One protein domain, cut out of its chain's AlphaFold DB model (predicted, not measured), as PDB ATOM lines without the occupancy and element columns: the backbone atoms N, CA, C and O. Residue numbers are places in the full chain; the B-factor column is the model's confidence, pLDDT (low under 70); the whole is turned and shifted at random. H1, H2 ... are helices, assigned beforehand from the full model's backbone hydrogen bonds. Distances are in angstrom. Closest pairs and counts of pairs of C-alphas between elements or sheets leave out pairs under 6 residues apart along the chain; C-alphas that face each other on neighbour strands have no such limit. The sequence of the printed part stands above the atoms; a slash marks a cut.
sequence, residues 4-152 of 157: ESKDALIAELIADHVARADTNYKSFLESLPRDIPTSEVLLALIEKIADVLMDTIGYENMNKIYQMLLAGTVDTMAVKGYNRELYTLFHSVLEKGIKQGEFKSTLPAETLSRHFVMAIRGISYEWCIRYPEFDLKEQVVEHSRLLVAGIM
ATOM      1  N   GLU A   4     541.402 263.904 363.712       55.78
ATOM      2  CA  GLU A   4     541.277 262.785 362.764       55.78
ATOM      3  C   GLU A   4     540.158 262.985 361.728       55.78
ATOM      4  O   GLU A   4     540.290 262.479 360.626       55.78
ATOM      5  N   SER A   5     539.086 263.744 362.007       68.06
ATOM      6  CA  SER A   5     537.945 263.830 361.079       68.06
ATOM      7  C   SER A   5     538.112 264.809 359.913       68.06
ATOM      8  O   SER A   5     537.540 264.566 358.856       68.06
ATOM      9  N   LYS A   6     538.869 265.910 360.056       73.56
ATOM     10  CA  LYS A   6     539.003 266.908 358.974       73.56
ATOM     11  C   LYS A   6     540.026 266.462 357.940       73.56
ATOM     12  O   LYS A   6     539.752 266.504 356.747       73.56
ATOM     13  N   ASP A   7     541.179 266.013 358.410       70.81
ATOM     14  CA  ASP A   7     542.266 265.569 357.545       70.81
ATOM     15  C   ASP A   7     541.919 264.249 356.850       70.81
ATOM     16  O   ASP A   7     542.174 264.117 355.656       70.81
ATOM     17  N   ALA A   8     541.238 263.318 357.537       76.25
ATOM     18  CA  ALA A   8     540.721 262.106 356.902       76.25
ATOM     19  C   ALA A   8     539.631 262.408 355.863       76.25
ATOM     20  O   ALA A   8     539.659 261.829 354.783       76.25
ATOM     21  N   LEU A   9     538.723 263.354 356.136       80.75
ATOM     22  CA  LEU A   9     537.714 263.772 355.157       80.75
ATOM     23  C   LEU A   9     538.356 264.401 353.912       80.75
ATOM     24  O   LEU A   9     537.926 264.143 352.791       80.75
ATOM     25  N   ILE A  10     539.404 265.211 354.093       77.75
ATOM     26  CA  ILE A  10     540.166 265.767 352.969       77.75
ATOM     27  C   ILE A  10     540.878 264.641 352.204       77.75
ATOM     28  O   ILE A  10     540.856 264.647 350.976       77.75
ATOM     29  N   ALA A  11     541.465 263.660 352.899       79.44
ATOM     30  CA  ALA A  11     542.088 262.489 352.276       79.44
ATOM     31  C   ALA A  11     541.098 261.706 351.405       79.44
ATOM     32  O   ALA A  11     541.405 261.367 350.264       79.44
ATOM     33  N   GLU A  12     539.902 261.454 351.938       83.44
ATOM     34  CA  GLU A  12     538.831 260.727 351.263       83.44
ATOM     35  C   GLU A  12     538.344 261.486 350.026       83.44
ATOM     36  O   GLU A  12     538.262 260.911 348.942       83.44
ATOM     37  N   LEU A  13     538.126 262.800 350.148       83.94
ATOM     38  CA  LEU A  13     537.742 263.649 349.021       83.94
ATOM     39  C   LEU A  13     538.815 263.665 347.923       83.94
ATOM     40  O   LEU A  13     538.493 263.607 346.735       83.94
ATOM     41  N   ILE A  14     540.092 263.731 348.308       83.69
ATOM     42  CA  ILE A  14     541.217 263.646 347.373       83.69
ATOM     43  C   ILE A  14     541.226 262.280 346.678       83.69
ATOM     44  O   ILE A  14     541.379 262.222 345.458       83.69
ATOM     45  N   ALA A  15     541.055 261.188 347.425       86.25
ATOM     46  CA  ALA A  15     541.058 259.837 346.877       86.25
ATOM     47  C   ALA A  15     539.924 259.625 345.864       86.25
ATOM     48  O   ALA A  15     540.153 259.119 344.766       86.25
ATOM     49  N   ASP A  16     538.722 260.081 346.202       87.94
ATOM     50  CA  ASP A  16     537.540 260.052 345.346       87.94
ATOM     51  C   ASP A  16     537.723 260.916 344.081       87.94
ATOM     52  O   ASP A  16     537.413 260.491 342.964       87.94
ATOM     53  N   HIS A  17     538.335 262.100 344.211       88.06
ATOM     54  CA  HIS A  17     538.681 262.929 343.055       88.06
ATOM     55  C   HIS A  17     539.710 262.252 342.139       88.06
ATOM     56  O   HIS A  17     539.557 262.277 340.917       88.06
ATOM     57  N   VAL A  18     540.734 261.612 342.709       90.25
ATOM     58  CA  VAL A  18     541.734 260.860 341.943       90.25
ATOM     59  C   VAL A  18     541.099 259.685 341.199       90.25
ATOM     60  O   VAL A  18     541.367 259.512 340.012       90.25
ATOM     61  N   ALA A  19     540.232 258.911 341.853       90.88
ATOM     62  CA  ALA A  19     539.546 257.787 341.219       90.88
ATOM     63  C   ALA A  19     538.664 258.242 340.042       90.88
ATOM     64  O   ALA A  19     538.660 257.618 338.975       90.88
ATOM     65  N   ARG A  20     537.961 259.374 340.197       92.88
ATOM     66  CA  ARG A  20     537.210 259.997 339.098       92.88
ATOM     67  C   ARG A  20     538.105 260.471 337.962       92.88
ATOM     68  O   ARG A  20     537.745 260.265 336.805       92.88
ATOM     69  N   ALA A  21     539.241 261.096 338.269       94.31
ATOM     70  CA  ALA A  21     540.195 261.531 337.256       94.31
ATOM     71  C   ALA A  21     540.717 260.333 336.447       94.31
ATOM     72  O   ALA A  21     540.655 260.354 335.221       94.31
ATOM     73  N   ASP A  22     541.120 259.254 337.121       95.50
ATOM     74  CA  ASP A  22     541.601 258.030 336.473       95.50
ATOM     75  C   ASP A  22     540.512 257.380 335.595       95.50
ATOM     76  O   ASP A  22     540.781 256.984 334.458       95.50
ATOM     77  N   THR A  23     539.259 257.362 336.064       96.25
ATOM     78  CA  THR A  23     538.103 256.907 335.267       96.25
ATOM     79  C   THR A  23     537.895 257.784 334.030       96.25
ATOM     80  O   THR A  23     537.672 257.272 332.934       96.25
ATOM     81  N   ASN A  24     538.012 259.107 334.174       96.69
ATOM     82  CA  ASN A  24     537.883 260.057 333.069       96.69
ATOM     83  C   ASN A  24     538.965 259.829 332.003       96.69
ATOM     84  O   ASN A  24     538.653 259.779 330.815       96.69
ATOM     85  N   TYR A  25     540.219 259.616 332.417       98.00
ATOM     86  CA  TYR A  25     541.322 259.300 331.505       98.00
ATOM     87  C   TYR A  25     541.080 258.005 330.736       98.00
ATOM     88  O   TYR A  25     541.311 257.949 329.529       98.00
ATOM     89  N   LYS A  26     540.578 256.974 331.419       97.94
ATOM     90  CA  LYS A  26     540.234 255.700 330.793       97.94
ATOM     91  C   LYS A  26     539.141 255.862 329.741       97.94
ATOM     92  O   LYS A  26     539.348 255.474 328.595       97.94
ATOM     93  N   SER A  27     538.019 256.490 330.097       98.00
ATOM     94  CA  SER A  27     536.921 256.738 329.155       98.00
ATOM     95  C   SER A  27     537.358 257.605 327.973       98.00
ATOM     96  O   SER A  27     536.927 257.375 326.847       98.00
ATOM     97  N   PHE A  28     538.246 258.575 328.206       98.31
ATOM     98  CA  PHE A  28     538.841 259.368 327.135       98.31
ATOM     99  C   PHE A  28     539.647 258.494 326.168       98.31
ATOM    100  O   PHE A  28     539.392 258.537 324.966       98.31
ATOM    101  N   LEU A  29     540.555 257.651 326.667       97.81
ATOM    102  CA  LEU A  29     541.337 256.738 325.828       97.81
ATOM    103  C   LEU A  29     540.457 255.759 325.039       97.81
ATOM    104  O   LEU A  29     540.729 255.501 323.871       97.81
ATOM    105  N   GLU A  30     539.391 255.243 325.652       96.88
ATOM    106  CA  GLU A  30     538.420 254.354 324.997       96.88
ATOM    107  C   GLU A  30     537.620 255.054 323.886       96.88
ATOM    108  O   GLU A  30     537.123 254.387 322.976       96.88
ATOM    109  N   SER A  31     537.509 256.385 323.939       97.50
ATOM    110  CA  SER A  31     536.818 257.195 322.928       97.50
ATOM    111  C   SER A  31     537.685 257.568 321.722       97.50
ATOM    112  O   SER A  31     537.148 258.002 320.700       97.50
ATOM    113  N   LEU A  32     539.012 257.410 321.819       97.06
ATOM    114  CA  LEU A  32     539.924 257.750 320.730       97.06
ATOM    115  C   LEU A  32     539.769 256.780 319.540       97.06
ATOM    116  O   LEU A  32     539.475 255.593 319.736       97.06
ATOM    117  N   PRO A  33     540.001 257.242 318.295       95.56
ATOM    118  CA  PRO A  33     540.040 256.358 317.132       95.56
ATOM    119  C   PRO A  33     541.079 255.241 317.304       95.56
ATOM    120  O   PRO A  33     542.092 255.396 317.983       95.56
ATOM    121  N   ARG A  34     540.844 254.076 316.694       90.19
ATOM    122  CA  ARG A  34     541.728 252.906 316.880       90.19
ATOM    123  C   ARG A  34     543.010 252.967 316.048       90.19
ATOM    124  O   ARG A  34     543.938 252.208 316.326       90.19
ATOM    125  N   ASP A  35     543.022 253.816 315.031       91.81
ATOM    126  CA  ASP A  35     544.024 253.929 313.974       91.81
ATOM    127  C   ASP A  35     545.007 255.092 314.165       91.81
ATOM    128  O   ASP A  35     545.938 255.223 313.374       91.81
ATOM    129  N   ILE A  36     544.856 255.898 315.222       95.00
ATOM    130  CA  ILE A  36     545.840 256.940 315.533       95.00
ATOM    131  C   ILE A  36     547.152 256.335 316.071       95.00
ATOM    132  O   ILE A  36     547.112 255.343 316.816       95.00
ATOM    133  N   PRO A  37     548.314 256.926 315.729       95.81
ATOM    134  CA  PRO A  37     549.613 256.500 316.244       95.81
ATOM    135  C   PRO A  37     549.664 256.487 317.773       95.81
ATOM    136  O   PRO A  37     549.099 257.351 318.446       95.81
ATOM    137  N   THR A  38     550.395 255.539 318.352       96.31
ATOM    138  CA  THR A  38     550.546 255.428 319.812       96.31
ATOM    139  C   THR A  38     551.238 256.639 320.431       96.31
ATOM    140  O   THR A  38     550.943 256.986 321.575       96.31
ATOM    141  N   SER A  39     552.100 257.330 319.679       96.00
ATOM    142  CA  SER A  39     552.694 258.614 320.073       96.00
ATOM    143  C   SER A  39     551.640 259.705 320.262       96.00
ATOM    144  O   SER A  39     551.683 260.435 321.251       96.00
ATOM    145  N   GLU A  40     550.665 259.782 319.357       97.12
ATOM    146  CA  GLU A  40     549.556 260.730 319.432       97.12
ATOM    147  C   GLU A  40     548.592 260.366 320.563       97.12
ATOM    148  O   GLU A  40     548.196 261.246 321.319       97.12
ATOM    149  N   VAL A  41     548.293 259.075 320.764       98.06
ATOM    150  CA  VAL A  41     547.510 258.600 321.924       98.06
ATOM    151  C   VAL A  41     548.169 259.025 323.239       98.06
ATOM    152  O   VAL A  41     547.496 259.492 324.157       98.06
ATOM    153  N   LEU A  42     549.492 258.863 323.340       97.81
ATOM    154  CA  LEU A  42     550.250 259.197 324.541       97.81
ATOM    155  C   LEU A  42     550.246 260.706 324.815       97.81
ATOM    156  O   LEU A  42     550.019 261.114 325.952       97.81
ATOM    157  N   LEU A  43     550.444 261.534 323.785       97.88
ATOM    158  CA  LEU A  43     550.354 262.991 323.913       97.88
ATOM    159  C   LEU A  43     548.928 263.444 324.255       97.88
ATOM    160  O   LEU A  43     548.761 264.271 325.147       97.88
ATOM    161  N   ALA A  44     547.908 262.848 323.638       98.12
ATOM    162  CA  ALA A  44     546.507 263.144 323.926       98.12
ATOM    163  C   ALA A  44     546.134 262.818 325.382       98.12
ATOM    164  O   ALA A  44     545.433 263.591 326.032       98.12
ATOM    165  N   LEU A  45     546.631 261.702 325.934       98.44
ATOM    166  CA  LEU A  45     546.460 261.380 327.355       98.44
ATOM    167  C   LEU A  45     547.084 262.454 328.255       98.44
ATOM    168  O   LEU A  45     546.490 262.846 329.256       98.44
ATOM    169  N   ILE A  46     548.277 262.933 327.906       98.31
ATOM    170  CA  ILE A  46     549.002 263.945 328.681       98.31
ATOM    171  C   ILE A  46     548.283 265.295 328.633       98.31
ATOM    172  O   ILE A  46     548.105 265.923 329.676       98.31
ATOM    173  N   GLU A  47     547.813 265.711 327.458       97.88
ATOM    174  CA  GLU A  47     546.969 266.900 327.297       97.88
ATOM    175  C   GLU A  47     545.698 266.787 328.139       97.88
ATOM    176  O   GLU A  47     545.356 267.710 328.876       97.88
ATOM    177  N   LYS A  48     545.051 265.617 328.120       98.19
ATOM    178  CA  LYS A  48     543.864 265.365 328.932       98.19
ATOM    179  C   LYS A  48     544.143 265.452 330.435       98.19
ATOM    180  O   LYS A  48     543.297 265.938 331.185       98.19
ATOM    181  N   ILE A  49     545.306 264.981 330.887       98.12
ATOM    182  CA  ILE A  49     545.733 265.132 332.283       98.12
ATOM    183  C   ILE A  49     545.907 266.616 332.618       98.12
ATOM    184  O   ILE A  49     545.402 267.051 333.649       98.12
ATOM    185  N   ALA A  50     546.558 267.396 331.750       97.88
ATOM    186  CA  ALA A  50     546.720 268.837 331.937       97.88
ATOM    187  C   ALA A  50     545.366 269.547 332.101       97.88
ATOM    188  O   ALA A  50     545.182 270.296 333.057       97.88
ATOM    189  N   ASP A  51     544.400 269.227 331.235       97.19
ATOM    190  CA  ASP A  51     543.041 269.777 331.292       97.19
ATOM    191  C   ASP A  51     542.340 269.424 332.608       97.19
ATOM    192  O   ASP A  51     541.720 270.272 333.241       97.19
ATOM    193  N   VAL A  52     542.465 268.183 333.093       96.19
ATOM    194  CA  VAL A  52     541.879 267.803 334.389       96.19
ATOM    195  C   VAL A  52     542.547 268.550 335.546       96.19
ATOM    196  O   VAL A  52     541.855 269.017 336.452       96.19
ATOM    197  N   LEU A  53     543.873 268.707 335.521       95.69
ATOM    198  CA  LEU A  53     544.597 269.464 336.545       95.69
ATOM    199  C   LEU A  53     544.172 270.941 336.570       95.69
ATOM    200  O   LEU A  53     543.984 271.491 337.654       95.69
ATOM    201  N   MET A  54     543.991 271.564 335.404       95.94
ATOM    202  CA  MET A  54     543.627 272.980 335.285       95.94
ATOM    203  C   MET A  54     542.139 273.237 335.523       95.94
ATOM    204  O   MET A  54     541.791 274.060 336.367       95.94
ATOM    205  N   ASP A  55     541.272 272.523 334.812       94.00
ATOM    206  CA  ASP A  55     539.854 272.869 334.692       94.00
ATOM    207  C   ASP A  55     538.978 272.136 335.711       94.00
ATOM    208  O   ASP A  55     537.891 272.599 336.052       94.00
ATOM    209  N   THR A  56     539.423 270.968 336.188       91.50
ATOM    210  CA  THR A  56     538.644 270.139 337.123       91.50
ATOM    211  C   THR A  56     539.163 270.243 338.553       91.50
ATOM    212  O   THR A  56     538.375 270.425 339.480       91.50
ATOM    213  N   ILE A  57     540.480 270.120 338.750       91.75
ATOM    214  CA  ILE A  57     541.090 270.239 340.081       91.75
ATOM    215  C   ILE A  57     541.339 271.710 340.409       91.75
ATOM    216  O   ILE A  57     540.930 272.181 341.471       91.75
ATOM    217  N   GLY A  58     541.987 272.433 339.499       94.25
ATOM    218  CA  GLY A  58     542.330 273.836 339.662       94.25
ATOM    219  C   GLY A  58     543.552 274.072 340.551       94.25
ATOM    220  O   GLY A  58     543.926 273.258 341.405       94.25
ATOM    221  N   TYR A  59     544.163 275.241 340.357       95.88
ATOM    222  CA  TYR A  59     545.408 275.642 341.016       95.88
ATOM    223  C   TYR A  59     545.341 275.542 342.545       95.88
ATOM    224  O   TYR A  59     546.207 274.925 343.162       95.88
ATOM    225  N   GLU A  60     544.305 276.111 343.172       93.94
ATOM    226  CA  GLU A  60     544.228 276.171 344.636       93.94
ATOM    227  C   GLU A  60     544.224 274.781 345.281       93.94
ATOM    228  O   GLU A  60     544.843 274.575 346.327       93.94
ATOM    229  N   ASN A  61     543.529 273.825 344.662       90.50
ATOM    230  CA  ASN A  61     543.458 272.458 345.160       90.50
ATOM    231  C   ASN A  61     544.762 271.710 344.886       90.50
ATOM    232  O   ASN A  61     545.260 271.039 345.788       90.50
ATOM    233  N   MET A  62     545.360 271.870 343.698       93.31
ATOM    234  CA  MET A  62     546.667 271.280 343.399       93.31
ATOM    235  C   MET A  62     547.752 271.776 344.360       93.31
ATOM    236  O   MET A  62     548.497 270.963 344.907       93.31
ATOM    237  N   ASN A  63     547.796 273.080 344.648       94.44
ATOM    238  CA  ASN A  63     548.751 273.657 345.591       94.44
ATOM    239  C   ASN A  63     548.578 273.063 347.003       94.44
ATOM    240  O   ASN A  63     549.547 272.610 347.613       94.44
ATOM    241  N   LYS A  64     547.335 272.963 347.500       89.19
ATOM    242  CA  LYS A  64     547.036 272.315 348.793       89.19
ATOM    243  C   LYS A  64     547.452 270.842 348.808       89.19
ATOM    244  O   LYS A  64     548.081 270.403 349.769       89.19
ATOM    245  N   ILE A  65     547.155 270.087 347.747       88.56
ATOM    246  CA  ILE A  65     547.549 268.676 347.621       88.56
ATOM    247  C   ILE A  65     549.073 268.536 347.708       88.56
ATOM    248  O   ILE A  65     549.562 267.685 348.450       88.56
ATOM    249  N   TYR A  66     549.836 269.380 347.007       92.25
ATOM    250  CA  TYR A  66     551.299 269.349 347.078       92.25
ATOM    251  C   TYR A  66     551.842 269.725 348.457       92.25
ATOM    252  O   TYR A  66     552.756 269.061 348.944       92.25
ATOM    253  N   GLN A  67     551.256 270.719 349.128       90.56
ATOM    254  CA  GLN A  67     551.616 271.049 350.510       90.56
ATOM    255  C   GLN A  67     551.395 269.858 351.449       90.56
ATOM    256  O   GLN A  67     552.284 269.517 352.224       90.56
ATOM    257  N   MET A  68     550.251 269.176 351.343       86.50
ATOM    258  CA  MET A  68     549.945 267.985 352.147       86.50
ATOM    259  C   MET A  68     550.883 266.812 351.835       86.50
ATOM    260  O   MET A  68     551.342 266.128 352.751       86.50
ATOM    261  N   LEU A  69     551.199 266.591 350.553       87.75
ATOM    262  CA  LEU A  69     552.146 265.563 350.110       87.75
ATOM    263  C   LEU A  69     553.539 265.771 350.714       87.75
ATOM    264  O   LEU A  69     554.161 264.801 351.145       87.75
ATOM    265  N   LEU A  70     554.017 267.019 350.740       90.62
ATOM    266  CA  LEU A  70     555.333 267.382 351.271       90.62
ATOM    267  C   LEU A  70     555.364 267.391 352.800       90.62
ATOM    268  O   LEU A  70     556.349 266.959 353.392       90.62
ATOM    269  N   ALA A  71     554.290 267.858 353.439       88.50
ATOM    270  CA  ALA A  71     554.181 267.892 354.892       88.50
ATOM    271  C   ALA A  71     553.975 266.495 355.504       88.50
ATOM    272  O   ALA A  71     554.272 266.292 356.678       88.50
ATOM    273  N   GLY A  72     553.461 265.532 354.727       82.69
ATOM    274  CA  GLY A  72     553.203 264.168 355.193       82.69
ATOM    275  C   GLY A  72     552.102 264.088 356.253       82.69
ATOM    276  O   GLY A  72     552.074 263.143 357.035       82.69
ATOM    277  N   THR A  73     551.215 265.084 356.302       71.69
ATOM    278  CA  THR A  73     550.216 265.252 357.367       71.69
ATOM    279  C   THR A  73     548.984 264.366 357.201       71.69
ATOM    280  O   THR A  73     548.232 264.200 358.155       71.69
ATOM    281  N   VAL A  74     548.772 263.795 356.010       73.12
ATOM    282  CA  VAL A  74     547.578 263.018 355.644       73.12
ATOM    283  C   VAL A  74     547.968 261.828 354.769       73.12
ATOM    284  O   VAL A  74     548.958 261.894 354.028       73.12
ATOM    285  N   ASP A  75     547.185 260.744 354.818       76.75
ATOM    286  CA  ASP A  75     547.341 259.640 353.873       76.75
ATOM    287  C   ASP A  75     547.040 260.118 352.444       76.75
ATOM    288  O   ASP A  75     545.905 260.349 352.036       76.75
ATOM    289  N   THR A  76     548.111 260.290 351.682       77.00
ATOM    290  CA  THR A  76     548.098 260.745 350.292       77.00
ATOM    291  C   THR A  76     548.439 259.610 349.327       77.00
ATOM    292  O   THR A  76     548.768 259.858 348.162       77.00
ATOM    293  N   MET A  77     548.369 258.349 349.779       82.25
ATOM    294  CA  MET A  77     548.662 257.177 348.948       82.25
ATOM    295  C   MET A  77     547.769 257.106 347.713       82.25
ATOM    296  O   MET A  77     548.265 256.753 346.645       82.25
ATOM    297  N   ALA A  78     546.515 257.549 347.817       82.75
ATOM    298  CA  ALA A  78     545.622 257.655 346.668       82.75
ATOM    299  C   ALA A  78     546.176 258.573 345.563       82.75
ATOM    300  O   ALA A  78     545.951 258.308 344.391       82.75
ATOM    301  N   VAL A  79     546.955 259.609 345.900       82.94
ATOM    302  CA  VAL A  79     547.550 260.540 344.923       82.94
ATOM    303  C   VAL A  79     548.866 260.007 344.362       82.94
ATOM    304  O   VAL A  79     549.090 260.069 343.146       82.94
ATOM    305  N   LYS A  80     549.753 259.519 345.245       84.75
ATOM    306  CA  LYS A  80     551.150 259.204 344.901       84.75
ATOM    307  C   LYS A  80     551.415 257.740 344.546       84.75
ATOM    308  O   LYS A  80     552.425 257.476 343.893       84.75
ATOM    309  N   GLY A  81     550.540 256.824 344.959       88.38
ATOM    310  CA  GLY A  81     550.734 255.380 344.872       88.38
ATOM    311  C   GLY A  81     550.851 254.857 343.442       88.38
ATOM    312  O   GLY A  81     550.138 255.298 342.544       88.38
ATOM    313  N   TYR A  82     551.745 253.887 343.239       88.94
ATOM    314  CA  TYR A  82     551.939 253.221 341.944       88.94
ATOM    315  C   TYR A  82     550.787 252.285 341.553       88.94
ATOM    316  O   TYR A  82     550.736 251.821 340.422       88.94
ATOM    317  N   ASN A  83     549.853 252.027 342.469       88.38
ATOM    318  CA  ASN A  83     548.637 251.246 342.243       88.38
ATOM    319  C   ASN A  83     547.504 252.044 341.572       88.38
ATOM    320  O   ASN A  83     546.432 251.485 341.352       88.38
ATOM    321  N   ARG A  84     547.705 253.334 341.273       94.00
ATOM    322  CA  ARG A  84     546.725 254.135 340.529       94.00
ATOM    323  C   ARG A  84     546.530 253.601 339.116       94.00
ATOM    324  O   ARG A  84     547.508 253.270 338.441       94.00
ATOM    325  N   GLU A  85     545.292 253.633 338.634       95.50
ATOM    326  CA  GLU A  85     544.962 253.196 337.275       95.50
ATOM    327  C   GLU A  85     545.661 254.066 336.223       95.50
ATOM    328  O   GLU A  85     546.040 253.557 335.172       95.50
ATOM    329  N   LEU A  86     545.998 255.318 336.555       97.25
ATOM    330  CA  LEU A  86     546.881 256.168 335.750       97.25
ATOM    331  C   LEU A  86     548.154 255.450 335.253       97.25
ATOM    332  O   LEU A  86     548.498 255.556 334.076       97.25
ATOM    333  N   TYR A  87     548.856 254.710 336.120       97.56
ATOM    334  CA  TYR A  87     550.081 254.003 335.723       97.56
ATOM    335  C   TYR A  87     549.792 252.852 334.762       97.56
ATOM    336  O   TYR A  87     550.583 252.611 333.848       97.56
ATOM    337  N   THR A  88     548.654 252.178 334.940       97.06
ATOM    338  CA  THR A  88     548.167 251.132 334.037       97.06
ATOM    339  C   THR A  88     547.845 251.710 332.663       97.06
ATOM    340  O   THR A  88     548.270 251.139 331.664       97.06
ATOM    341  N   LEU A  89     547.186 252.872 332.593       98.19
ATOM    342  CA  LEU A  89     546.870 253.540 331.325       98.19
ATOM    343  C   LEU A  89     548.143 253.884 330.538       98.19
ATOM    344  O   LEU A  89     548.266 253.512 329.371       98.19
ATOM    345  N   PHE A  90     549.128 254.516 331.189       98.31
ATOM    346  CA  PHE A  90     550.428 254.783 330.564       98.31
ATOM    347  C   PHE A  90     551.126 253.496 330.125       98.31
ATOM    348  O   PHE A  90     551.618 253.422 329.000       98.31
ATOM    349  N   HIS A  91     551.157 252.479 330.993       98.38
ATOM    350  CA  HIS A  91     551.752 251.186 330.668       98.38
ATOM    351  C   HIS A  91     551.123 250.598 329.403       98.38
ATOM    352  O   HIS A  91     551.856 250.211 328.500       98.38
ATOM    353  N   SER A  92     549.792 250.554 329.304       97.56
ATOM    354  CA  SER A  92     549.094 249.972 328.155       97.56
ATOM    355  C   SER A  92     549.418 250.690 326.844       97.56
ATOM    356  O   SER A  92     549.672 250.028 325.838       97.56
ATOM    357  N   VAL A  93     549.455 252.028 326.843       97.88
ATOM    358  CA  VAL A  93     549.802 252.814 325.644       97.88
ATOM    359  C   VAL A  93     551.263 252.585 325.241       97.88
ATOM    360  O   VAL A  93     551.548 252.316 324.073       97.88
ATOM    361  N   LEU A  94     552.188 252.626 326.205       98.06
ATOM    362  CA  LEU A  94     553.620 252.421 325.968       98.06
ATOM    363  C   LEU A  94     553.927 250.999 325.490       98.06
ATOM    364  O   LEU A  94     554.682 250.812 324.538       98.06
ATOM    365  N   GLU A  95     553.331 249.989 326.124       97.94
ATOM    366  CA  GLU A  95     553.522 248.591 325.749       97.94
ATOM    367  C   GLU A  95     552.987 248.319 324.336       97.94
ATOM    368  O   GLU A  95     553.645 247.629 323.554       97.94
ATOM    369  N   LYS A  96     551.837 248.908 323.975       96.38
ATOM    370  CA  LYS A  96     551.293 248.844 322.613       96.38
ATOM    371  C   LYS A  96     552.283 249.427 321.599       96.38
ATOM    372  O   LYS A  96     552.613 248.736 320.638       96.38
ATOM    373  N   GLY A  97     552.801 250.634 321.836       96.06
ATOM    374  CA  GLY A  97     553.751 251.279 320.921       96.06
ATOM    375  C   GLY A  97     555.074 250.519 320.782       96.06
ATOM    376  O   GLY A  97     555.607 250.403 319.680       96.06
ATOM    377  N   ILE A  98     555.569 249.902 321.862       96.31
ATOM    378  CA  ILE A  98     556.747 249.016 321.809       96.31
ATOM    379  C   ILE A  98     556.449 247.760 320.976       96.31
ATOM    380  O   ILE A  98     557.235 247.401 320.100       96.31
ATOM    381  N   LYS A  99     555.306 247.096 321.205       95.25
ATOM    382  CA  LYS A  99     554.901 245.889 320.457       95.25
ATOM    383  C   LYS A  99     554.676 246.165 318.968       95.25
ATOM    384  O   LYS A  99     554.932 245.288 318.149       95.25
ATOM    385  N   GLN A 100     554.206 247.362 318.624       93.94
ATOM    386  CA  GLN A 100     553.982 247.798 317.242       93.94
ATOM    387  C   GLN A 100     555.250 248.334 316.559       93.94
ATOM    388  O   GLN A 100     555.225 248.593 315.358       93.94
ATOM    389  N   GLY A 101     556.361 248.473 317.289       94.38
ATOM    390  CA  GLY A 101     557.605 249.028 316.753       94.38
ATOM    391  C   GLY A 101     557.551 250.540 316.509       94.38
ATOM    392  O   GLY A 101     558.372 251.063 315.766       94.38
ATOM    393  N   GLU A 102     556.605 251.250 317.123       95.25
ATOM    394  CA  GLU A 102     556.548 252.717 317.102       95.25
ATOM    395  C   GLU A 102     557.527 253.318 318.121       95.25
ATOM    396  O   GLU A 102     558.157 254.348 317.866       95.25
ATOM    397  N   PHE A 103     557.712 252.630 319.255       96.56
ATOM    398  CA  PHE A 103     558.640 253.022 320.313       96.56
ATOM    399  C   PHE A 103     559.806 252.041 320.467       96.56
ATOM    400  O   PHE A 103     559.647 250.823 320.374       96.56
ATOM    401  N   LYS A 104     560.979 252.575 320.808       95.06
ATOM    402  CA  LYS A 104     562.167 251.844 321.243       95.06
ATOM    403  C   LYS A 104     562.661 252.413 322.561       95.06
ATOM    404  O   LYS A 104     562.963 253.596 322.677       95.06
ATOM    405  N   SER A 105     562.819 251.536 323.542       91.00
ATOM    406  CA  SER A 105     563.399 251.894 324.828       91.00
ATOM    407  C   SER A 105     564.246 250.759 325.382       91.00
ATOM    408  O   SER A 105     563.975 249.587 325.134       91.00
ATOM    409  N   THR A 106     565.278 251.121 326.138       91.88
ATOM    410  CA  THR A 106     566.047 250.188 326.970       91.88
ATOM    411  C   THR A 106     565.352 249.903 328.303       91.88
ATOM    412  O   THR A 106     565.738 248.969 329.003       91.88
ATOM    413  N   LEU A 107     564.337 250.695 328.660       95.00
ATOM    414  CA  LEU A 107     563.563 250.549 329.885       95.00
ATOM    415  C   LEU A 107     562.279 249.742 329.631       95.00
ATOM    416  O   LEU A 107     561.642 249.919 328.588       95.00
ATOM    417  N   PRO A 108     561.840 248.907 330.591       96.19
ATOM    418  CA  PRO A 108     560.521 248.283 330.539       96.19
ATOM    419  C   PRO A 108     559.394 249.325 330.498       96.19
ATOM    420  O   PRO A 108     559.513 250.393 331.104       96.19
ATOM    421  N   ALA A 109     558.264 248.984 329.866       97.12
ATOM    422  CA  ALA A 109     557.083 249.855 329.777       97.12
ATOM    423  C   ALA A 109     556.583 250.329 331.155       97.12
ATOM    424  O   ALA A 109     556.161 251.473 331.306       97.12
ATOM    425  N   GLU A 110     556.694 249.481 332.182       96.69
ATOM    426  CA  GLU A 110     556.380 249.843 333.568       96.69
ATOM    427  C   GLU A 110     557.309 250.933 334.122       96.69
ATOM    428  O   GLU A 110     556.863 251.867 334.784       96.69
ATOM    429  N   THR A 111     558.611 250.856 333.852       97.31
ATOM    430  CA  THR A 111     559.552 251.893 334.288       97.31
ATOM    431  C   THR A 111     559.303 253.191 333.524       97.31
ATOM    432  O   THR A 111     559.303 254.267 334.121       97.31
ATOM    433  N   LEU A 112     559.015 253.103 332.223       96.69
ATOM    434  CA  LEU A 112     558.640 254.264 331.415       96.69
ATOM    435  C   LEU A 112     557.368 254.939 331.930       96.69
ATOM    436  O   LEU A 112     557.366 256.159 332.073       96.69
ATOM    437  N   SER A 113     556.320 254.183 332.278       97.88
ATOM    438  CA  SER A 113     555.081 254.771 332.804       97.88
ATOM    439  C   SER A 113     555.348 255.592 334.067       97.88
ATOM    440  O   SER A 113     554.832 256.702 334.215       97.88
ATOM    441  N   ARG A 114     556.244 255.112 334.940       97.38
ATOM    442  CA  ARG A 114     556.690 255.862 336.121       97.38
ATOM    443  C   ARG A 114     557.423 257.151 335.754       97.38
ATOM    444  O   ARG A 114     557.154 258.171 336.385       97.38
ATOM    445  N   HIS A 115     558.292 257.136 334.743       97.25
ATOM    446  CA  HIS A 115     558.991 258.340 334.279       97.25
ATOM    447  C   HIS A 115     558.041 259.391 333.698       97.25
ATOM    448  O   HIS A 115     558.158 260.560 334.062       97.25
ATOM    449  N   PHE A 116     557.073 258.993 332.867       97.75
ATOM    450  CA  PHE A 116     556.081 259.923 332.318       97.75
ATOM    451  C   PHE A 116     555.232 260.558 333.424       97.75
ATOM    452  O   PHE A 116     555.120 261.781 333.493       97.75
ATOM    453  N   VAL A 117     554.703 259.757 334.356       97.56
ATOM    454  CA  VAL A 117     553.923 260.295 335.483       97.56
ATOM    455  C   VAL A 117     554.783 261.191 336.384       97.56
ATOM    456  O   VAL A 117     554.305 262.216 336.866       97.56
ATOM    457  N   MET A 118     556.055 260.844 336.609       97.31
ATOM    458  CA  MET A 118     556.987 261.675 337.377       97.31
ATOM    459  C   MET A 118     557.239 263.028 336.705       97.31
ATOM    460  O   MET A 118     557.219 264.045 337.394       97.31
ATOM    461  N   ALA A 119     557.425 263.055 335.384       98.00
ATOM    462  CA  ALA A 119     557.610 264.291 334.629       98.00
ATOM    463  C   ALA A 119     556.386 265.212 334.748       98.00
ATOM    464  O   ALA A 119     556.522 266.369 335.139       98.00
ATOM    465  N   ILE A 120     555.179 264.673 334.536       97.75
ATOM    466  CA  ILE A 120     553.923 265.423 334.694       97.75
ATOM    467  C   ILE A 120     553.792 265.975 336.117       97.75
ATOM    468  O   ILE A 120     553.461 267.145 336.299       97.75
ATOM    469  N   ARG A 121     554.095 265.162 337.140       95.62
ATOM    470  CA  ARG A 121     554.073 265.603 338.544       95.62
ATOM    471  C   ARG A 121     555.071 266.723 338.823       95.62
ATOM    472  O   ARG A 121     554.731 267.625 339.583       95.62
ATOM    473  N   GLY A 122     556.273 266.659 338.252       97.38
ATOM    474  CA  GLY A 122     557.292 267.698 338.405       97.38
ATOM    475  C   GLY A 122     556.839 269.029 337.811       97.38
ATOM    476  O   GLY A 122     556.902 270.053 338.480       97.38
ATOM    477  N   ILE A 123     556.287 269.000 336.599       98.19
ATOM    478  CA  ILE A 123     555.788 270.198 335.908       98.19
ATOM    479  C   ILE A 123     554.558 270.774 336.619       98.19
ATOM    480  O   ILE A 123     554.449 271.980 336.803       98.19
ATOM    481  N   SER A 124     553.661 269.913 337.098       97.75
ATOM    482  CA  SER A 124     552.489 270.328 337.881       97.75
ATOM    483  C   SER A 124     552.874 270.962 339.223       97.75
ATOM    484  O   SER A 124     552.182 271.852 339.716       97.75
ATOM    485  N   TYR A 125     553.988 270.525 339.816       97.50
ATOM    486  CA  TYR A 125     554.551 271.152 341.008       97.50
ATOM    487  C   TYR A 125     555.196 272.506 340.684       97.50
ATOM    488  O   TYR A 125     554.953 273.479 341.396       97.50
ATOM    489  N   GLU A 126     555.940 272.598 339.579       98.19
ATOM    490  CA  GLU A 126     556.517 273.858 339.093       98.19
ATOM    491  C   GLU A 126     555.431 274.902 338.805       98.19
ATOM    492  O   GLU A 126     555.554 276.060 339.209       98.19
ATOM    493  N   TRP A 127     554.319 274.472 338.205       98.38
ATOM    494  CA  TRP A 127     553.131 275.300 338.022       98.38
ATOM    495  C   TRP A 127     552.606 275.861 339.343       98.38
ATOM    496  O   TRP A 127     552.279 277.042 339.418       98.38
ATOM    497  N   CYS A 128     552.586 275.058 340.412       97.88
ATOM    498  CA  CYS A 128     552.143 275.532 341.722       97.88
ATOM    499  C   CYS A 128     553.069 276.615 342.307       97.88
ATOM    500  O   CYS A 128     552.591 277.532 342.977       97.88
ATOM    501  N   ILE A 129     554.377 276.514 342.048       98.06
ATOM    502  CA  ILE A 129     555.398 277.466 342.513       98.06
ATOM    503  C   ILE A 129     555.338 278.785 341.738       98.06
ATOM    504  O   ILE A 129     555.547 279.846 342.322       98.06
ATOM    505  N   ARG A 130     555.090 278.721 340.427       97.88
ATOM    506  CA  ARG A 130     555.208 279.855 339.493       97.88
ATOM    507  C   ARG A 130     553.870 280.416 339.015       97.88
ATOM    508  O   ARG A 130     553.806 281.032 337.957       97.88
ATOM    509  N   TYR A 131     552.791 280.140 339.730       95.44
ATOM    510  CA  TYR A 131     551.475 280.644 339.364       95.44
ATOM    511  C   TYR A 131     551.359 282.156 339.644       95.44
ATOM    512  O   TYR A 131     551.724 282.570 340.749       95.44
ATOM    513  N   PRO A 132     550.742 282.956 338.749       95.81
ATOM    514  CA  PRO A 132     550.064 282.565 337.504       95.81
ATOM    515  C   PRO A 132     550.937 282.594 336.235       95.81
ATOM    516  O   PRO A 132     550.413 282.378 335.147       95.81
ATOM    517  N   GLU A 133     552.234 282.880 336.329       97.12
ATOM    518  CA  GLU A 133     553.105 283.123 335.169       97.12
ATOM    519  C   GLU A 133     553.496 281.859 334.382       97.12
ATOM    520  O   GLU A 133     554.094 281.961 333.311       97.12
ATOM    521  N   PHE A 134     553.189 280.669 334.901       96.38
ATOM    522  CA  PHE A 134     553.524 279.388 334.283       96.38
ATOM    523  C   PHE A 134     552.308 278.740 333.618       96.38
ATOM    524  O   PHE A 134     551.327 278.412 334.289       96.38
ATOM    525  N   ASP A 135     552.389 278.490 332.312       97.00
ATOM    526  CA  ASP A 135     551.368 277.736 331.584       97.00
ATOM    527  C   ASP A 135     551.596 276.227 331.768       97.00
ATOM    528  O   ASP A 135     552.517 275.637 331.198       97.00
ATOM    529  N   LEU A 136     550.754 275.590 332.587       97.62
ATOM    530  CA  LEU A 136     550.856 274.155 332.848       97.62
ATOM    531  C   LEU A 136     550.712 273.324 331.568       97.62
ATOM    532  O   LEU A 136     551.466 272.367 331.375       97.62
ATOM    533  N   LYS A 137     549.729 273.651 330.723       96.50
ATOM    534  CA  LYS A 137     549.379 272.835 329.560       96.50
ATOM    535  C   LYS A 137     550.457 272.935 328.494       96.50
ATOM    536  O   LYS A 137     550.884 271.909 327.973       96.50
ATOM    537  N   GLU A 138     550.937 274.140 328.212       97.25
ATOM    538  CA  GLU A 138     552.036 274.344 327.274       97.25
ATOM    539  C   GLU A 138     553.283 273.564 327.717       97.25
ATOM    540  O   GLU A 138     553.821 272.759 326.955       97.25
ATOM    541  N   GLN A 139     553.685 273.720 328.981       97.94
ATOM    542  CA  GLN A 139     554.925 273.143 329.499       97.94
ATOM    543  C   GLN A 139     554.872 271.614 329.614       97.94
ATOM    544  O   GLN A 139     555.845 270.931 329.283       97.94
ATOM    545  N   VAL A 140     553.739 271.039 330.042       97.69
ATOM    546  CA  VAL A 140     553.609 269.575 330.130       97.69
ATOM    547  C   VAL A 140     553.618 268.927 328.752       97.69
ATOM    548  O   VAL A 140     554.226 267.869 328.581       97.69
ATOM    549  N   VAL A 141     553.010 269.573 327.757       95.38
ATOM    550  CA  VAL A 141     552.997 269.090 326.376       95.38
ATOM    551  C   VAL A 141     554.381 269.213 325.747       95.38
ATOM    552  O   VAL A 141     554.867 268.241 325.168       95.38
ATOM    553  N   GLU A 142     555.045 270.363 325.880       97.62
ATOM    554  CA  GLU A 142     556.396 270.578 325.352       97.62
ATOM    555  C   GLU A 142     557.388 269.558 325.927       97.62
ATOM    556  O   GLU A 142     558.055 268.839 325.176       97.62
ATOM    557  N   HIS A 143     557.419 269.411 327.253       97.75
ATOM    558  CA  HIS A 143     558.297 268.445 327.906       97.75
ATOM    559  C   HIS A 143     557.982 267.004 327.488       97.75
ATOM    560  O   HIS A 143     558.883 266.203 327.232       97.75
ATOM    561  N   SER A 144     556.700 266.660 327.375       95.81
ATOM    562  CA  SER A 144     556.295 265.308 326.997       95.81
ATOM    563  C   SER A 144     556.617 264.986 325.543       95.81
ATOM    564  O   SER A 144     556.983 263.850 325.257       95.81
ATOM    565  N   ARG A 145     556.581 265.965 324.630       96.50
ATOM    566  CA  ARG A 145     557.068 265.779 323.253       96.50
ATOM    567  C   ARG A 145     558.544 265.397 323.223       96.50
ATOM    568  O   ARG A 145     558.904 264.519 322.446       96.50
ATOM    569  N   LEU A 146     559.380 265.982 324.087       96.94
ATOM    570  CA  LEU A 146     560.793 265.594 324.203       96.94
ATOM    571  C   LEU A 146     560.939 264.143 324.683       96.94
ATOM    572  O   LEU A 146     561.718 263.383 324.109       96.94
ATOM    573  N   LEU A 147     560.162 263.739 325.696       95.75
ATOM    574  CA  LEU A 147     560.171 262.362 326.204       95.75
ATOM    575  C   LEU A 147     559.697 261.354 325.152       95.75
ATOM    576  O   LEU A 147     560.335 260.317 324.974       95.75
ATOM    577  N   VAL A 148     558.610 261.664 324.437       95.75
ATOM    578  CA  VAL A 148     558.090 260.826 323.349       95.75
ATOM    579  C   VAL A 148     559.113 260.735 322.221       95.75
ATOM    580  O   VAL A 148     559.470 259.631 321.826       95.75
ATOM    581  N   ALA A 149     559.661 261.858 321.753       94.88
ATOM    582  CA  ALA A 149     560.687 261.869 320.710       94.88
ATOM    583  C   ALA A 149     561.918 261.032 321.093       94.88
ATOM    584  O   ALA A 149     562.462 260.323 320.250       94.88
ATOM    585  N   GLY A 150     562.318 261.051 322.369       94.50
ATOM    586  CA  GLY A 150     563.431 260.250 322.882       94.50
ATOM    587  C   GLY A 150     563.216 258.733 322.818       94.50
ATOM    588  O   GLY A 150     564.195 257.989 322.851       94.50
ATOM    589  N   ILE A 151     561.966 258.271 322.711       95.38
ATOM    590  CA  ILE A 151     561.622 256.848 322.576       95.38
ATOM    591  C   ILE A 151     561.059 256.488 321.198       95.38
ATOM    592  O   ILE A 151     560.805 255.313 320.953       95.38
ATOM    593  N   MET A 152     560.854 257.444 320.291       94.25
ATOM    594  CA  MET A 152     560.379 257.152 318.937       94.25
ATOM    595  C   MET A 152     561.442 256.394 318.138       94.25
ATOM    596  O   MET A 152     562.632 256.719 318.174       94.25
TER     597      MET A 152
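AT A GLANCE: This is residues 4 to 152 of the 157 residues of the protein "Transcriptional regulator, TetR family" of Desulfonispora thiosulfatigenes DSM 11270 (UniProt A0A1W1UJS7). Five helices, H1, H2, H5, H6 and H7, make an elongated up-and-down bundle, partly aligned and partly crossed, with long H1 along one side. H3 turns across from the end of H2 and packs on H6, while tiny H4 packs on H1. The 149 printed residues include seven named helices, H1 to H7 in chain order, and no named strand: all helix. The whole is compact, with a radius of gyration of the C-alphas of 15.7 A and spans of 50 by 32 by 29 A.

IN THESE COORDINATES: H1, residues 4 to 31, begins at C-alpha 4 (541.277, 262.785, 362.764) and measures 40.5 A. H2 is residues 38 to 57, 26.8 A; H3 59 to 71; H4 77 to 80; H5 85 to 99; H6 109 to 129, 30.5 A. H7, residues 136 to 151, ends at C-alpha 151 (561.622, 256.848, 322.576).

HOW THE PARTS SIT: H1 and H2 form a helical hairpin, the closest C-alphas, of Tyr 25 and Leu 45, 6.9 A apart. With residues 14 to 18 alone H1 touches H4, closest at the C-alphas of Ala 15 and Ala 78, 5.1 A. H2 touches H7 at a shallow tilt of 22 degrees, opposite ways, closest at the C-alphas of Ala 50 and Lys 137, 5.4 A. H5 touches H6 at a steep tilt of 51 degrees, closest at the C-alphas of Phe 90 and Ser 113, 5.2 A. H3 touches residues 125 to 128 of H6, closest at the C-alphas of Asn 63 and Cys 128, 5.5 A. H1 and H7 are apart. Every O i to N i+4 pair is within hydrogen-bond range in H1, H3, H5, H6 and H7, and 15 of 16 in H2; H4 is too short for one.

THE WHOLE: The C-alphas farthest apart, of Glu 4 and Gly 101, are 50.7 A apart. The printed part has no cut and no long link. Mean pLDDT of the printed part is 93.0; residues 4 to 5 are under 70.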